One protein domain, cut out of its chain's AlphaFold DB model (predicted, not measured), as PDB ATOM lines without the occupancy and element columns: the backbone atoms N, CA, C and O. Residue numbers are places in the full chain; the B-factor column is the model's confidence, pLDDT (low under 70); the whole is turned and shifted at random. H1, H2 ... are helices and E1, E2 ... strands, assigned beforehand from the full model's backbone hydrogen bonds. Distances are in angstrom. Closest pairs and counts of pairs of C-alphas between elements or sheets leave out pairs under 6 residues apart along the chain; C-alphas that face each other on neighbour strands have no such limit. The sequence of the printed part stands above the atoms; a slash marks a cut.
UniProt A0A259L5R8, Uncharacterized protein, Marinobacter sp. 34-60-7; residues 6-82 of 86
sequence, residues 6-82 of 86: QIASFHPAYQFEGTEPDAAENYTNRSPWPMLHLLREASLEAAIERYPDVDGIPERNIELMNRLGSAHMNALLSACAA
ATOM      1  N   GLN A   6     -16.049  62.768  35.063       94.44
ATOM      2  CA  GLN A   6     -16.918  61.676  34.653       94.44
ATOM      3  C   GLN A   6     -16.943  60.592  35.739       94.44
ATOM      4  O   GLN A   6     -15.927  60.304  36.379       94.44
ATOM      5  N   ILE A   7     -18.104  59.968  35.939       94.69
ATOM      6  CA  ILE A   7     -18.274  58.848  36.868       94.69
ATOM      7  C   ILE A   7     -18.358  57.550  36.064       94.69
ATOM      8  O   ILE A   7     -19.203  57.427  35.179       94.69
ATOM      9  N   ALA A   8     -17.522  56.572  36.408       95.12
ATOM     10  CA  ALA A   8     -17.653  55.193  35.944       95.12
ATOM     11  C   ALA A   8     -18.039  54.297  37.126       95.12
ATOM     12  O   ALA A   8     -17.437  54.383  38.195       95.12
ATOM     13  N   SER A   9     -19.056  53.456  36.946       95.75
ATOM     14  CA  SER A   9     -19.563  52.578  38.003       95.75
ATOM     15  C   SER A   9     -19.173  51.127  37.761       95.75
ATOM     16  O   SER A   9     -19.138  50.660  36.624       95.75
ATOM     17  N   PHE A  10     -18.894  50.429  38.857       97.19
ATOM     18  CA  PHE A  10     -18.573  49.013  38.879       97.19
ATOM     19  C   PHE A  10     -19.372  48.343  39.995       97.19
ATOM     20  O   PHE A  10     -19.590  48.922  41.062       97.19
ATOM     21  N   HIS A  11     -19.826  47.115  39.754       96.00
ATOM     22  CA  HIS A  11     -20.680  46.404  40.707       96.00
ATOM     23  C   HIS A  11     -20.523  44.883  40.568       96.00
ATOM     24  O   HIS A  11     -20.340  44.409  39.447       96.00
ATOM     25  N   PRO A  12     -20.652  44.082  41.644       95.19
ATOM     26  CA  PRO A  12     -20.596  42.617  41.543       95.19
ATOM     27  C   PRO A  12     -21.626  42.029  40.573       95.19
ATOM     28  O   PRO A  12     -21.345  41.081  39.848       95.19
ATOM     29  N   ALA A  13     -22.805  42.645  40.524       95.56
ATOM     30  CA  ALA A  13     -23.902  42.294  39.626       95.56
ATOM     31  C   ALA A  13     -24.035  43.261  38.434       95.56
ATOM     32  O   ALA A  13     -25.146  43.517  37.988       95.56
ATOM     33  N   TYR A  14     -22.937  43.861  37.957       96.81
ATOM     34  CA  TYR A  14     -23.000  44.707  36.762       96.81
ATOM     35  C   TYR A  14     -23.521  43.884  35.569       96.81
ATOM     36  O   TYR A  14     -23.088  42.741  35.365       96.81
ATOM     37  N   GLN A  15     -24.451  44.475  34.821       97.19
ATOM     38  CA  GLN A  15     -25.042  43.939  33.598       97.19
ATOM     39  C   GLN A  15     -25.196  45.092  32.603       97.19
ATOM     40  O   GLN A  15     -25.812  46.108  32.932       97.19
ATOM     41  N   PHE A  16     -24.627  44.951  31.409       95.88
ATOM     42  CA  PHE A  16     -24.870  45.890  30.319       95.88
ATOM     43  C   PHE A  16     -26.262  45.673  29.735       95.88
ATOM     44  O   PHE A  16     -26.791  44.556  29.723       95.88
ATOM     45  N   GLU A  17     -26.852  46.750  29.228       96.06
ATOM     46  CA  GLU A  17     -28.116  46.684  28.505       96.06
ATOM     47  C   GLU A  17     -28.021  45.688  27.336       96.06
ATOM     48  O   GLU A  17     -27.042  45.679  26.595       96.06
ATOM     49  N   GLY A  18     -29.034  44.831  27.189       95.69
ATOM     50  CA  GLY A  18     -29.104  43.841  26.109       95.69
ATOM     51  C   GLY A  18     -28.278  42.566  26.320       95.69
ATOM     52  O   GLY A  18     -28.318  41.689  25.461       95.69
ATOM     53  N   THR A  19     -27.574  42.430  27.445       97.06
ATOM     54  CA  THR A  19     -26.768  41.237  27.767       97.06
ATOM     55  C   THR A  19     -27.499  40.308  28.732       97.06
ATOM     56  O   THR A  19     -28.325  40.764  29.524       97.06
ATOM     57  N   GLU A  20     -27.178  39.015  28.727       96.94
ATOM     58  CA  GLU A  20     -27.685  38.080  29.740       96.94
ATOM     59  C   GLU A  20     -26.968  38.266  31.092       96.94
ATOM     60  O   GLU A  20     -25.777  38.597  31.115       96.94
ATOM     61  N   PRO A  21     -27.629  38.019  32.242       95.25
ATOM     62  CA  PRO A  21     -27.033  38.228  33.565       95.25
ATOM     63  C   PRO A  21     -25.742  37.444  33.833       95.25
ATOM     64  O   PRO A  21     -24.983  37.807  34.727       95.25
ATOM     65  N   ASP A  22     -25.468  36.365  33.110       94.81
ATOM     66  CA  ASP A  22     -24.263  35.545  33.245       94.81
ATOM     67  C   ASP A  22     -23.278  35.713  32.078       94.81
ATOM     68  O   ASP A  22     -22.229  35.060  32.077       94.81
ATOM     69  N   ALA A  23     -23.552  36.615  31.129       97.25
ATOM     70  CA  ALA A  23     -22.688  36.870  29.979       97.25
ATOM     71  C   ALA A  23     -21.278  37.307  30.408       97.25
ATOM     72  O   ALA A  23     -21.097  38.088  31.349       97.25
ATOM     73  N   ALA A  24     -20.256  36.803  29.710       97.56
ATOM     74  CA  ALA A  24     -18.862  37.038  30.075       97.56
ATOM     75  C   ALA A  24     -18.461  38.512  29.900       97.56
ATOM     76  O   ALA A  24     -17.707  39.055  30.701       97.56
ATOM     77  N   GLU A  25     -19.003  39.197  28.897       97.75
ATOM     78  CA  GLU A  25     -18.755  40.621  28.644       97.75
ATOM     79  C   GLU A  25     -19.148  41.548  29.801       97.75
ATOM     80  O   GLU A  25     -18.513  42.584  30.005       97.75
ATOM     81  N   ASN A  26     -20.095  41.137  30.649       97.81
ATOM     82  CA  ASN A  26     -20.432  41.877  31.864       97.81
ATOM     83  C   ASN A  26     -19.250  41.998  32.828       97.81
ATOM     84  O   ASN A  26     -19.175  42.955  33.599       97.81
ATOM     85  N   TYR A  27     -18.284  41.077  32.762       97.50
ATOM     86  CA  TYR A  27     -17.088  41.119  33.600       97.50
ATOM     87  C   TYR A  27     -16.120  42.256  33.248       97.50
ATOM     88  O   TYR A  27     -15.211  42.514  34.032       97.50
ATOM     89  N   THR A  28     -16.342  42.992  32.153       96.75
ATOM     90  CA  THR A  28     -15.589  44.226  31.865       96.75
ATOM     91  C   THR A  28     -15.841  45.328  32.903       96.75
ATOM     92  O   THR A  28     -14.923  46.088  33.210       96.75
ATOM     93  N   ASN A  29     -17.033  45.356  33.520       96.88
ATOM     94  CA  ASN A  29     -17.410  46.318  34.563       96.88
ATOM     95  C   ASN A  29     -17.827  45.663  35.897       96.88
ATOM     96  O   ASN A  29     -18.243  46.353  36.837       96.88
ATOM     97  N   ARG A  30     -17.699  44.334  36.030       96.94
ATOM     98  CA  ARG A  30     -17.866  43.690  37.339       96.94
ATOM     99  C   ARG A  30     -16.681  43.954  38.233       96.94
ATOM    100  O   ARG A  30     -15.538  44.042  37.803       96.94
ATOM    101  N   SER A  31     -16.973  44.036  39.518       95.81
ATOM    102  CA  SER A  31     -15.948  44.185  40.537       95.81
ATOM    103  C   SER A  31     -16.376  43.515  41.841       95.81
ATOM    104  O   SER A  31     -17.567  43.263  42.018       95.81
ATOM    105  N   PRO A  32     -15.440  43.190  42.752       94.62
ATOM    106  CA  PRO A  32     -15.778  42.438  43.960       94.62
ATOM    107  C   PRO A  32     -16.681  43.211  44.934       94.62
ATOM    108  O   PRO A  32     -17.397  42.599  45.724       94.62
ATOM    109  N   TRP A  33     -16.683  44.546  44.856       95.06
ATOM    110  CA  TRP A  33     -17.492  45.437  45.691       95.06
ATOM    111  C   TRP A  33     -18.093  46.572  44.855       95.06
ATOM    112  O   TRP A  33     -17.484  46.963  43.864       95.06
ATOM    113  N   PRO A  34     -19.249  47.145  45.237       96.75
ATOM    114  CA  PRO A  34     -19.781  48.346  44.594       96.75
ATOM    115  C   PRO A  34     -18.769  49.497  44.641       96.75
ATOM    116  O   PRO A  34     -18.306  49.870  45.719       96.75
ATOM    117  N   MET A  35     -18.426  50.063  43.483       96.44
ATOM    118  CA  MET A  35     -17.401  51.102  43.369       96.44
ATOM    119  C   MET A  35     -17.773  52.167  42.336       96.44
ATOM    120  O   MET A  35     -18.391  51.885  41.309       96.44
ATOM    121  N   LEU A  36     -17.338  53.398  42.606       97.19
ATOM    122  CA  LEU A  36     -17.405  54.525  41.681       97.19
ATOM    123  C   LEU A  36     -15.991  55.045  41.436       97.19
ATOM    124  O   LEU A  36     -15.287  55.417  42.374       97.19
ATOM    125  N   HIS A  37     -15.582  55.088  40.175       95.31
ATOM    126  CA  HIS A  37     -14.357  55.747  39.749       95.31
ATOM    127  C   HIS A  37     -14.673  57.177  39.320       95.31
ATOM    128  O   HIS A  37     -15.567  57.409  38.506       95.31
ATOM    129  N   LEU A  38     -13.915  58.128  39.865       96.19
ATOM    130  CA  LEU A  38     -13.972  59.536  39.487       96.19
ATOM    131  C   LEU A  38     -12.846  59.820  38.496       96.19
ATOM    132  O   LEU A  38     -11.667  59.793  38.854       96.19
ATOM    133  N   LEU A  39     -13.211  60.080  37.247       94.75
ATOM    134  CA  LEU A  39     -12.274  60.328  36.160       94.75
ATOM    135  C   LEU A  39     -12.266  61.819  35.849       94.75
ATOM    136  O   LEU A  39     -13.287  62.378  35.470       94.75
ATOM    137  N   ARG A  40     -11.117  62.483  35.997       95.75
ATOM    138  CA  ARG A  40     -10.985  63.884  35.574       95.75
ATOM    139  C   ARG A  40     -11.046  63.951  34.053       95.75
ATOM    140  O   ARG A  40     -10.185  63.357  33.405       95.75
ATOM    141  N   GLU A  41     -11.984  64.716  33.507       94.75
ATOM    142  CA  GLU A  41     -12.209  64.790  32.053       94.75
ATOM    143  C   GLU A  41     -10.944  65.227  31.309       94.75
ATOM    144  O   GLU A  41     -10.492  64.521  30.415       94.75
ATOM    145  N   ALA A  42     -10.254  66.264  31.792       94.50
ATOM    146  CA  ALA A  42      -8.991  66.715  31.199       94.50
ATOM    147  C   ALA A  42      -7.884  65.636  31.190       94.50
ATOM    148  O   ALA A  42      -7.006  65.642  30.333       94.50
ATOM    149  N   SER A  43      -7.881  64.713  32.164       94.31
ATOM    150  CA  SER A  43      -6.927  63.591  32.171       94.31
ATOM    151  C   SER A  43      -7.341  62.491  31.194       94.31
ATOM    152  O   SER A  43      -6.472  61.867  30.590       94.31
ATOM    153  N   LEU A  44      -8.646  62.258  31.047       92.44
ATOM    154  CA  LEU A  44      -9.196  61.285  30.113       92.44
ATOM    155  C   LEU A  44      -8.987  61.734  28.660       92.44
ATOM    156  O   LEU A  44      -8.458  60.959  27.873       92.44
ATOM    157  N   GLU A  45      -9.303  62.988  28.327       92.62
ATOM    158  CA  GLU A  45      -9.084  63.569  26.993       92.62
ATOM    159  C   GLU A  45      -7.613  63.465  26.569       92.62
ATOM    160  O   GLU A  45      -7.304  62.918  25.513       92.62
ATOM    161  N   ALA A  46      -6.689  63.871  27.446       93.31
ATOM    162  CA  ALA A  46      -5.257  63.769  27.174       93.31
ATOM    163  C   ALA A  46      -4.772  62.317  26.984       93.31
ATOM    164  O   ALA A  46      -3.776  62.084  26.297       93.31
ATOM    165  N   ALA A  47      -5.429  61.338  27.616       92.62
ATOM    166  CA  ALA A  47      -5.133  59.924  27.402       92.62
ATOM    167  C   ALA A  47      -5.691  59.433  26.058       92.62
ATOM    168  O   ALA A  47      -4.986  58.722  25.343       92.62
ATOM    169  N   ILE A  48      -6.906  59.855  25.697       92.56
ATOM    170  CA  ILE A  48      -7.561  59.511  24.429       92.56
ATOM    171  C   ILE A  48      -6.753  60.029  23.238       92.56
ATOM    172  O   ILE A  48      -6.497  59.278  22.307       92.56
ATOM    173  N   GLU A  49      -6.267  61.271  23.293       93.12
ATOM    174  CA  GLU A  49      -5.447  61.859  22.221       93.12
ATOM    175  C   GLU A  49      -4.131  61.103  21.968       93.12
ATOM    176  O   GLU A  49      -3.565  61.177  20.876       93.12
ATOM    177  N   ARG A  50      -3.610  60.397  22.979       92.75
ATOM    178  CA  ARG A  50      -2.321  59.691  22.909       92.75
ATOM    179  C   ARG A  50      -2.458  58.207  22.608       92.75
ATOM    180  O   ARG A  50      -1.484  57.601  22.159       92.75
ATOM    181  N   TYR A  51      -3.605  57.608  22.912       89.06
ATOM    182  CA  TYR A  51      -3.811  56.178  22.754       89.06
ATOM    183  C   TYR A  51      -4.462  55.886  21.394       89.06
ATOM    184  O   TYR A  51      -5.526  56.425  21.101       89.06
ATOM    185  N   PRO A  52      -3.852  55.046  20.541       90.62
ATOM    186  CA  PRO A  52      -4.454  54.702  19.260       90.62
ATOM    187  C   PRO A  52      -5.693  53.822  19.465       90.62
ATOM    188  O   PRO A  52      -5.686  52.940  20.322       90.62
ATOM    189  N   ASP A  53      -6.718  54.013  18.631       91.88
ATOM    190  CA  ASP A  53      -7.901  53.139  18.581       91.88
ATOM    191  C   ASP A  53      -8.620  52.993  19.941       91.88
ATOM    192  O   ASP A  53      -8.813  51.898  20.472       91.88
ATOM    193  N   VAL A  54      -8.999  54.118  20.550       93.00
ATOM    194  CA  VAL A  54      -9.815  54.104  21.779       93.00
ATOM    195  C   VAL A  54     -11.190  53.489  21.522       93.00
ATOM    196  O   VAL A  54     -11.677  52.723  22.353       93.00
ATOM    197  N   ASP A  55     -11.774  53.771  20.356       93.38
ATOM    198  CA  ASP A  55     -13.111  53.305  19.984       93.38
ATOM    199  C   ASP A  55     -13.200  51.774  19.900       93.38
ATOM    200  O   ASP A  55     -14.255  51.226  20.182       93.38
ATOM    201  N   GLY A  56     -12.100  51.071  19.594       96.00
ATOM    202  CA  GLY A  56     -12.059  49.606  19.572       96.00
ATOM    203  C   GLY A  56     -11.831  48.932  20.932       96.00
ATOM    204  O   GLY A  56     -11.801  47.702  21.010       96.00
ATOM    205  N   ILE A  57     -11.615  49.686  22.019       95.62
ATOM    206  CA  ILE A  57     -11.394  49.103  23.357       95.62
ATOM    207  C   ILE A  57     -12.591  48.256  23.828       95.62
ATOM    208  O   ILE A  57     -12.341  47.146  24.313       95.62
ATOM    209  N   PRO A  58     -13.856  48.714  23.712       95.19
ATOM    210  CA  PRO A  58     -15.015  47.940  24.147       95.19
ATOM    211  C   PRO A  58     -15.107  46.580  23.447       95.19
ATOM    212  O   PRO A  58     -15.084  45.560  24.135       95.19
ATOM    213  N   GLU A  59     -15.104  46.537  22.112       96.62
ATOM    214  CA  GLU A  59     -15.160  45.292  21.335       96.62
ATOM    215  C   GLU A  59     -14.023  44.335  21.704       96.62
ATOM    216  O   GLU A  59     -14.270  43.165  21.998       96.62
ATOM    217  N   ARG A  60     -12.780  44.828  21.784       97.62
ATOM    218  CA  ARG A  60     -11.623  43.993  22.158       97.62
ATOM    219  C   ARG A  60     -11.776  43.376  23.550       97.62
ATOM    220  O   ARG A  60     -11.383  42.227  23.764       97.62
ATOM    221  N   ASN A  61     -12.337  44.123  24.499       97.69
ATOM    222  CA  ASN A  61     -12.587  43.624  25.848       97.69
ATOM    223  C   ASN A  61     -13.720  42.591  25.860       97.69
ATOM    224  O   ASN A  61     -13.571  41.552  26.500       97.69
ATOM    225  N   ILE A  62     -14.808  42.840  25.127       97.50
ATOM    226  CA  ILE A  62     -15.931  41.908  24.966       97.50
ATOM    227  C   ILE A  62     -15.439  40.585  24.368       97.50
ATOM    228  O   ILE A  62     -15.667  39.520  24.943       97.50
ATOM    229  N   GLU A  63     -14.688  40.638  23.267       98.12
ATOM    230  CA  GLU A  63     -14.105  39.461  22.618       98.12
ATOM    231  C   GLU A  63     -13.176  38.682  23.554       98.12
ATOM    232  O   GLU A  63     -13.229  37.451  23.612       98.12
ATOM    233  N   LEU A  64     -12.327  39.385  24.314       98.31
ATOM    234  CA  LEU A  64     -11.456  38.765  25.309       98.31
ATOM    235  C   LEU A  64     -12.272  38.062  26.399       98.31
ATOM    236  O   LEU A  64     -11.979  36.908  26.712       98.31
ATOM    237  N   MET A  65     -13.287  38.726  26.957       97.94
ATOM    238  CA  MET A  65     -14.139  38.134  27.989       97.94
ATOM    239  C   MET A  65     -14.886  36.911  27.459       97.94
ATOM    240  O   MET A  65     -14.882  35.870  28.111       97.94
ATOM    241  N   ASN A  66     -15.458  36.997  26.258       97.50
ATOM    242  CA  ASN A  66     -16.167  35.887  25.625       97.50
ATOM    243  C   ASN A  66     -15.231  34.708  25.320       97.50
ATOM    244  O   ASN A  66     -15.621  33.556  25.499       97.50
ATOM    245  N   ARG A  67     -13.971  34.972  24.946       98.31
ATOM    246  CA  ARG A  67     -12.950  33.929  24.758       98.31
ATOM    247  C   ARG A  67     -12.551  33.241  26.068       98.31
ATOM    248  O   ARG A  67     -12.303  32.039  26.059       98.31
ATOM    249  N   LEU A  68     -12.442  33.987  27.169       97.75
ATOM    250  CA  LEU A  68     -12.127  33.428  28.491       97.75
ATOM    251  C   LEU A  68     -13.326  32.684  29.099       97.75
ATOM    252  O   LEU A  68     -13.155  31.657  29.754       97.75
ATOM    253  N   GLY A  69     -14.535  33.189  28.854       97.44
ATOM    254  CA  GLY A  69     -15.796  32.629  29.317       97.44
ATOM    255  C   GLY A  69     -16.140  32.978  30.769       97.44
ATOM    256  O   GLY A  69     -15.279  33.196  31.626       97.44
ATOM    257  N   SER A  70     -17.440  32.981  31.074       96.44
ATOM    258  CA  SER A  70     -17.977  33.432  32.366       96.44
ATOM    259  C   SER A  70     -17.488  32.614  33.559       96.44
ATOM    260  O   SER A  70     -17.290  33.165  34.638       96.44
ATOM    261  N   ALA A  71     -17.257  31.308  33.383       96.75
ATOM    262  CA  ALA A  71     -16.762  30.441  34.452       96.75
ATOM    263  C   ALA A  71     -15.344  30.836  34.900       96.75
ATOM    264  O   ALA A  71     -15.074  30.928  36.097       96.75
ATOM    265  N   HIS A  72     -14.460  31.122  33.939       97.06
ATOM    266  CA  HIS A  72     -13.106  31.587  34.225       97.06
ATOM    267  C   HIS A  72     -13.130  32.952  34.920       97.06
ATOM    268  O   HIS A  72     -12.476  33.143  35.947       97.06
ATOM    269  N   MET A  73     -13.937  33.883  34.405       96.94
ATOM    270  CA  MET A  73     -14.045  35.226  34.972       96.94
ATOM    271  C   MET A  73     -14.643  35.228  36.385       96.94
ATOM    272  O   MET A  73     -14.170  35.967  37.247       96.94
ATOM    273  N   ASN A  74     -15.625  34.365  36.660       95.19
ATOM    274  CA  ASN A  74     -16.179  34.189  38.003       95.19
ATOM    275  C   ASN A  74     -15.110  33.700  38.993       95.19
ATOM    276  O   ASN A  74     -14.980  34.251  40.089       95.19
ATOM    277  N   ALA A  75     -14.301  32.713  38.596       95.69
ATOM    278  CA  ALA A  75     -13.221  32.207  39.437       95.69
ATOM    279  C   ALA A  75     -12.197  33.305  39.780       95.69
ATOM    280  O   ALA A  75     -11.819  33.443  40.945       95.69
ATOM    281  N   LEU A  76     -11.803  34.127  38.797       94.81
ATOM    282  CA  LEU A  76     -10.912  35.273  39.021       94.81
ATOM    283  C   LEU A  76     -11.524  36.297  39.982       94.81
ATOM    284  O   LEU A  76     -10.873  36.706  40.943       94.81
ATOM    285  N   LEU A  77     -12.783  36.680  39.757       94.00
ATOM    286  CA  LEU A  77     -13.476  37.654  40.597       94.00
ATOM    287  C   LEU A  77     -13.594  37.168  42.049       94.00
ATOM    288  O   LEU A  77     -13.332  37.925  42.986       94.00
ATOM    289  N   SER A  78     -13.933  35.892  42.231       93.50
ATOM    290  CA  SER A  78     -14.019  35.254  43.546       93.50
ATOM    291  C   SER A  78     -12.662  35.229  44.255       93.50
ATOM    292  O   SER A  78     -12.588  35.503  45.452       93.50
ATOM    293  N   ALA A  79     -11.573  34.976  43.522       93.69
ATOM    294  CA  ALA A  79     -10.220  35.006  44.073       93.69
ATOM    295  C   ALA A  79      -9.791  36.416  44.521       93.69
ATOM    296  O   ALA A  79      -9.070  36.542  45.508       93.69
ATOM    297  N   CYS A  80     -10.261  37.479  43.859       91.88
ATOM    298  CA  CYS A  80     -10.008  38.858  44.296       91.88
ATOM    299  C   CYS A  80     -10.687  39.203  45.631       91.88
ATOM    300  O   CYS A  80     -10.162  40.022  46.384       91.88
ATOM    301  N   ALA A  81     -11.848  38.607  45.910       86.75
ATOM    302  CA  ALA A  81     -12.588  38.811  47.156       86.75
ATOM    303  C   ALA A  81     -12.110  37.899  48.299       86.75
ATOM    304  O   ALA A  81     -12.479  38.119  49.454       86.75
ATOM    305  N   ALA A  82     -11.326  36.862  47.988       84.94
ATOM    306  CA  ALA A  82     -10.867  35.902  48.975       84.94
ATOM    307  C   ALA A  82      -9.901  36.564  49.980       84.94
ATOM    308  O   ALA A  82      -9.046  37.364  49.587       84.94
TER     309      ALA A  82
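Overview. This is residues 6 to 82 of the 86 residues of an uncharacterized protein of Marinobacter sp. 34-60-7 (UniProt A0A259L5R8). The domain is an open frame: antiparallel strands E1 and E2 make one long side, H3 the other, H2 one end, H1 and H4 the opposite end. The printed part has 77 residues with four named helices and two strands, in the order E1-H1-E2-H2-H3-H4, mixed in class. It is only just loose, close to compact: radius of gyration of the C-alphas 13.8 A, spans 36 by 24 by 24 A.

Along the chain. E1 is residues 6 to 10, from C-alpha 6 at (-16.918, 61.676, 34.653); E2 is 35 to 40, H1 24 to 28, H2 41 to 48. H3, 57 to 68, is 16.5 A long; H4, 70 to 81, ends at (-12.588, 38.811, 47.156).

Arrangement. Between E1 and E2, N 8 and O 37 are within hydrogen-bond range, 3.0 A. H1 touches H3, closest C-alphas 25 and 62, 4.8 A. H4 touches H1 with residues 70 to 73 alone, closest C-alphas 70 and 24, 4.4 A. H2 and H3 are apart. H2, H3 and H4 have every O i to N i+4 pair within range; H1 has 0 of 1, but 2 of 2 O i to N i+3 pairs.

Size, cuts and confidence. The printed part has no cut; the link E1 to H1 is long; no printed residue is under 70 in pLDDT.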